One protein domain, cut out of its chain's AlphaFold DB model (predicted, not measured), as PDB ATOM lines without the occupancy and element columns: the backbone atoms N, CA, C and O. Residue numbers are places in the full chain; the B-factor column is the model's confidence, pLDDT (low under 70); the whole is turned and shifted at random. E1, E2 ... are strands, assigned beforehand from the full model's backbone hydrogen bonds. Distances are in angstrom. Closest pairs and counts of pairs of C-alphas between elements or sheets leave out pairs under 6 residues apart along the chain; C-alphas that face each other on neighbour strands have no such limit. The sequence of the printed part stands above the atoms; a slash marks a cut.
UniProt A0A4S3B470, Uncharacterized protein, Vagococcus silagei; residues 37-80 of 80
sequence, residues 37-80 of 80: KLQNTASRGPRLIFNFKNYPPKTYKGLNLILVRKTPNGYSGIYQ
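Overview. This is residues 37 to 80 of the 80 residues of an uncharacterized protein of Vagococcus silagei (UniProt A0A4S3B470). A small antiparallel sheet of three strands, only just strongly twisted, forms the body, with E3 between E1 and E2 and a hairpin of E2 and E3 on one side. E2 bends sharply, and a tail without named elements, residues 37 to 47, leads into E1 and makes one end of the longest axis. The printed part has 44 residues, with no named helix and three named strands, E1, E2 and E3 along the chain, in the sheet order E1, E3, E2. Its class is all strand, though under half of the residues, 20 of 44, are in named strands. The whole is compact, with a radius of gyration of the C-alphas of 10.4 A and spans of 29 by 21 by 13 A.

Along the chain. The longest strand, E2, is residues 63 to 71, 21.2 A from first to last C-alpha, and bends by 67 degrees at residue 66. E3 is residues 74 to 79, 16.4 A long, with C-alpha 79 at (99.349, 138.503, 168.610). E1 is residues 48 to 52, 13.1 A long, beginning at C-alpha 48 (95.196, 141.405, 169.601).

Arrangement. E3 is the inner strand, and E1 and E2 are the edge strands. E3 and E2, a hairpin, are antiparallel at 152 degrees; N 76 and O 69 are 2.8 A apart, within hydrogen-bond range. E1 and E3 are antiparallel at 155 degrees, with N 50 and O 77 within hydrogen-bond range at 2.8 A. E1 and E2 are apart. Residues 59 to 60 pair antiparallel with residues 63 to 64 of E2.

Size, cuts and confidence. The C-alphas of Ser 43 and Asn 73, the two farthest apart, are 30.1 A apart. The printed part has no cut. The link from E2 to E3 is tight, and that from E1 to E2 is short, with 10 residues. The mean pLDDT of the printed part is 83.3; residues 37 to 46 are under 70.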
ATOM      1  N   LYS A  37      92.639 147.805 170.979       51.31
ATOM      2  CA  LYS A  37      91.607 147.911 169.937       51.31
ATOM      3  C   LYS A  37      91.343 146.507 169.394       51.31
ATOM      4  O   LYS A  37      92.103 146.009 168.568       51.31
ATOM      5  N   LEU A  38      90.290 145.858 169.891       54.47
ATOM      6  CA  LEU A  38      89.835 144.559 169.398       54.47
ATOM      7  C   LEU A  38      89.240 144.752 167.996       54.47
ATOM      8  O   LEU A  38      88.128 145.252 167.847       54.47
ATOM      9  N   GLN A  39      89.996 144.423 166.950       50.31
ATOM     10  CA  GLN A  39      89.514 144.518 165.574       50.31
ATOM     11  C   GLN A  39      89.024 143.131 165.150       50.31
ATOM     12  O   GLN A  39      89.801 142.283 164.720       50.31
ATOM     13  N   ASN A  40      87.730 142.883 165.364       44.12
ATOM     14  CA  ASN A  40      87.075 141.614 165.060       44.12
ATOM     15  C   ASN A  40      86.857 141.497 163.542       44.12
ATOM     16  O   ASN A  40      85.816 141.884 163.017       44.12
ATOM     17  N   THR A  41      87.870 141.034 162.812       46.69
ATOM     18  CA  THR A  41      87.710 140.664 161.403       46.69
ATOM     19  C   THR A  41      87.205 139.227 161.351       46.69
ATOM     20  O   THR A  41      87.966 138.293 161.614       46.69
ATOM     21  N   ALA A  42      85.917 139.072 161.053       46.12
ATOM     22  CA  ALA A  42      85.219 137.802 160.896       46.12
ATOM     23  C   ALA A  42      86.004 136.841 159.981       46.12
ATOM     24  O   ALA A  42      85.993 137.020 158.770       46.12
ATOM     25  N   SER A  43      86.750 135.895 160.573       52.06
ATOM     26  CA  SER A  43      87.252 134.631 159.983       52.06
ATOM     27  C   SER A  43      88.473 134.064 160.734       52.06
ATOM     28  O   SER A  43      88.717 132.864 160.631       52.06
ATOM     29  N   ARG A  44      89.245 134.861 161.496       54.00
ATOM     30  CA  ARG A  44      90.500 134.404 162.144       54.00
ATOM     31  C   ARG A  44      90.665 134.889 163.593       54.00
ATOM     32  O   ARG A  44      91.595 135.632 163.871       54.00
ATOM     33  N   GLY A  45      89.788 134.466 164.509       63.09
ATOM     34  CA  GLY A  45      89.933 134.700 165.961       63.09
ATOM     35  C   GLY A  45      90.106 136.173 166.400       63.09
ATOM     36  O   GLY A  45      90.095 137.092 165.579       63.09
ATOM     37  N   PRO A  46      90.243 136.448 167.708       68.81
ATOM     38  CA  PRO A  46      90.562 137.791 168.178       68.81
ATOM     39  C   PRO A  46      92.037 138.105 167.900       68.81
ATOM     40  O   PRO A  46      92.936 137.607 168.570       68.81
ATOM     41  N   ARG A  47      92.296 138.969 166.918       80.00
ATOM     42  CA  ARG A  47      93.631 139.515 166.653       80.00
ATOM     43  C   ARG A  47      93.916 140.643 167.648       80.00
ATOM     44  O   ARG A  47      93.263 141.688 167.603       80.00
ATOM     45  N   LEU A  48      94.882 140.445 168.543       87.06
ATOM     46  CA  LEU A  48      95.196 141.405 169.601       87.06
ATOM     47  C   LEU A  48      96.380 142.281 169.205       87.06
ATOM     48  O   LEU A  48      97.456 141.786 168.876       87.06
ATOM     49  N   ILE A  49      96.175 143.596 169.235       91.75
ATOM     50  CA  ILE A  49      97.193 144.587 168.887       91.75
ATOM     51  C   ILE A  49      97.700 145.234 170.175       91.75
ATOM     52  O   ILE A  49      96.913 145.749 170.968       91.75
ATOM     53  N   PHE A  50      99.016 145.228 170.361       88.88
ATOM     54  CA  PHE A  50      99.700 145.852 171.488       88.88
ATOM     55  C   PHE A  50     100.778 146.807 170.979       88.88
ATOM     56  O   PHE A  50     101.461 146.518 169.998       88.88
ATOM     57  N   ASN A  51     100.960 147.935 171.661       92.31
ATOM     58  CA  ASN A  51     102.005 148.900 171.334       92.31
ATOM     59  C   ASN A  51     103.174 148.779 172.315       92.31
ATOM     60  O   ASN A  51     102.980 148.598 173.515       92.31
ATOM     61  N   PHE A  52     104.388 148.903 171.796       90.94
ATOM     62  CA  PHE A  52     105.635 148.726 172.525       90.94
ATOM     63  C   PHE A  52     106.586 149.869 172.185       90.94
ATOM     64  O   PHE A  52     106.665 150.298 171.036       90.94
ATOM     65  N   LYS A  53     107.353 150.345 173.170       92.50
ATOM     66  CA  LYS A  53     108.438 151.305 172.914       92.50
ATOM     67  C   LYS A  53     109.588 150.656 172.130       92.50
ATOM     68  O   LYS A  53     110.124 151.258 171.206       92.50
ATOM     69  N   ASN A  54     109.911 149.408 172.471       92.19
ATOM     70  CA  ASN A  54     110.949 148.595 171.832       92.19
ATOM     71  C   ASN A  54     110.327 147.510 170.944       92.19
ATOM     72  O   ASN A  54     109.105 147.359 170.920       92.19
ATOM     73  N   TYR A  55     111.154 146.757 170.213       93.69
ATOM     74  CA  TYR A  55     110.654 145.667 169.373       93.69
ATOM     75  C   TYR A  55     109.846 144.660 170.224       93.69
ATOM     76  O   TYR A  55     110.312 144.278 171.301       93.69
ATOM     77  N   PRO A  56     108.637 144.255 169.793       93.25
ATOM     78  CA  PRO A  56     107.775 143.368 170.569       93.25
ATOM     79  C   PRO A  56     108.413 141.986 170.795       93.25
ATOM     80  O   PRO A  56     109.070 141.462 169.891       93.25
ATOM     81  N   PRO A  57     108.208 141.363 171.969       93.88
ATOM     82  CA  PRO A  57     108.664 139.999 172.219       93.88
ATOM     83  C   PRO A  57     107.914 138.991 171.336       93.88
ATOM     84  O   PRO A  57     106.770 139.209 170.953       93.88
ATOM     85  N   LYS A  58     108.536 137.840 171.047       93.31
ATOM     86  CA  LYS A  58     107.892 136.768 170.262       93.31
ATOM     87  C   LYS A  58     106.625 136.220 170.925       93.31
ATOM     88  O   LYS A  58     105.711 135.800 170.224       93.31
ATOM     89  N   THR A  59     106.570 136.258 172.254       94.06
ATOM     90  CA  THR A  59     105.429 135.797 173.046       94.06
ATOM     91  C   THR A  59     105.085 136.856 174.086       94.06
ATOM     92  O   THR A  59     105.970 137.367 174.776       94.06
ATOM     93  N   TYR A  60     103.805 137.203 174.206       89.69
ATOM     94  CA  TYR A  60     103.315 138.183 175.174       89.69
ATOM     95  C   TYR A  60     101.951 137.745 175.695       89.69
ATOM     96  O   TYR A  60     101.041 137.495 174.912       89.69
ATOM     97  N   LYS A  61     101.810 137.634 177.022       89.25
ATOM     98  CA  LYS A  61     100.571 137.169 177.680       89.25
ATOM     99  C   LYS A  61     100.059 135.814 177.154       89.25
ATOM    100  O   LYS A  61      98.859 135.620 177.023       89.25
ATOM    101  N   GLY A  62     100.973 134.894 176.839       90.88
ATOM    102  CA  GLY A  62     100.634 133.563 176.316       90.88
ATOM    103  C   GLY A  62     100.231 133.529 174.838       90.88
ATOM    104  O   GLY A  62      99.888 132.465 174.341       90.88
ATOM    105  N   LEU A  63     100.298 134.661 174.135       90.38
ATOM    106  CA  LEU A  63      99.996 134.770 172.708       90.38
ATOM    107  C   LEU A  63     101.285 134.877 171.896       90.38
ATOM    108  O   LEU A  63     102.280 135.418 172.391       90.38
ATOM    109  N   ASN A  64     101.254 134.442 170.639       93.94
ATOM    110  CA  ASN A  64     102.405 134.485 169.743       93.94
ATOM    111  C   ASN A  64     102.327 135.661 168.776       93.94
ATOM    112  O   ASN A  64     101.277 135.977 168.223       93.94
ATOM    113  N   LEU A  65     103.466 136.312 168.564       93.06
ATOM    114  CA  LEU A  65     103.598 137.452 167.672       93.06
ATOM    115  C   LEU A  65     103.514 137.003 166.209       93.06
ATOM    116  O   LEU A  65     104.339 136.224 165.738       93.06
ATOM    117  N   ILE A  66     102.552 137.553 165.477       94.69
ATOM    118  CA  ILE A  66     102.306 137.258 164.059       94.69
ATOM    119  C   ILE A  66     102.813 138.377 163.155       94.69
ATOM    120  O   ILE A  66     103.306 138.120 162.059       94.69
ATOM    121  N   LEU A  67     102.670 139.635 163.578       93.44
ATOM    122  CA  LEU A  67     103.094 140.777 162.772       93.44
ATOM    123  C   LEU A  67     103.624 141.904 163.649       93.44
ATOM    124  O   LEU A  67     103.072 142.188 164.709       93.44
ATOM    125  N   VAL A  68     104.647 142.590 163.148       94.50
ATOM    126  CA  VAL A  68     105.189 143.809 163.745       94.50
ATOM    127  C   VAL A  68     105.142 144.935 162.733       94.50
ATOM    128  O   VAL A  68     105.541 144.768 161.583       94.50
ATOM    129  N   ARG A  69     104.706 146.109 163.180       94.88
ATOM    130  CA  ARG A  69     104.775 147.357 162.427       94.88
ATOM    131  C   ARG A  69     105.564 148.391 163.220       94.88
ATOM    132  O   ARG A  69     105.223 148.669 164.365       94.88
ATOM    133  N   LYS A  70     106.576 149.009 162.609       95.56
ATOM    134  CA  LYS A  70     107.223 150.198 163.179       95.56
ATOM    135  C   LYS A  70     106.290 151.405 163.041       95.56
ATOM    136  O   LYS A  70     105.676 151.614 161.998       95.56
ATOM    137  N   THR A  71     106.170 152.174 164.109       92.69
ATOM    138  CA  THR A  71     105.369 153.399 164.206       92.69
ATOM    139  C   THR A  71     106.285 154.554 164.622       92.69
ATOM    140  O   THR A  71     107.377 154.291 165.133       92.69
ATOM    141  N   PRO A  72     105.873 155.824 164.460       94.19
ATOM    142  CA  PRO A  72     106.679 156.958 164.919       94.19
ATOM    143  C   PRO A  72     107.041 156.891 166.413       94.19
ATOM    144  O   PRO A  72     108.111 157.338 166.806       94.19
ATOM    145  N   ASN A  73     106.185 156.259 167.226       91.62
ATOM    146  CA  ASN A  73     106.318 156.200 168.684       91.62
ATOM    147  C   ASN A  73     106.837 154.842 169.204       91.62
ATOM    148  O   ASN A  73     106.771 154.585 170.406       91.62
ATOM    149  N   GLY A  74     107.313 153.956 168.321       93.88
ATOM    150  CA  GLY A  74     107.788 152.617 168.689       93.88
ATOM    151  C   GLY A  74     107.296 151.540 167.731       93.88
ATOM    152  O   GLY A  74     107.428 151.662 166.515       93.88
ATOM    153  N   TYR A  75     106.696 150.480 168.255       93.88
ATOM    154  CA  TYR A  75     106.256 149.315 167.492       93.88
ATOM    155  C   TYR A  75     104.832 148.914 167.867       93.88
ATOM    156  O   TYR A  75     104.433 148.995 169.022       93.88
ATOM    157  N   SER A  76     104.079 148.429 166.888       93.88
ATOM    158  CA  SER A  76     102.781 147.798 167.078       93.88
ATOM    159  C   SER A  76     102.922 146.317 166.746       93.88
ATOM    160  O   SER A  76     103.276 145.957 165.622       93.88
ATOM    161  N   GLY A  77     102.738 145.470 167.752       93.50
ATOM    162  CA  GLY A  77     102.814 144.022 167.655       93.50
ATOM    163  C   GLY A  77     101.421 143.418 167.650       93.50
ATOM    164  O   GLY A  77     100.534 143.853 168.382       93.50
ATOM    165  N   ILE A  78     101.238 142.403 166.827       93.75
ATOM    166  CA  ILE A  78      99.977 141.707 166.662       93.75
ATOM    167  C   ILE A  78     100.155 140.268 167.102       93.75
ATOM    168  O   ILE A  78     101.021 139.585 166.564       93.75
ATOM    169  N   TYR A  79      99.286 139.817 167.998       92.12
ATOM    170  CA  TYR A  79      99.349 138.503 168.610       92.12
ATOM    171  C   TYR A  79      98.056 137.701 168.431       92.12
ATOM    172  O   TYR A  79      96.974 138.288 168.300       92.12
ATOM    173  N   GLN A  80      98.200 136.372 168.437       89.25
ATOM    174  CA  GLN A  80      97.133 135.367 168.387       89.25
ATOM    175  C   GLN A  80      97.531 134.122 169.185       89.25
ATOM    176  O   GLN A  80      98.754 133.892 169.357       89.25
TER     177      GLN A  80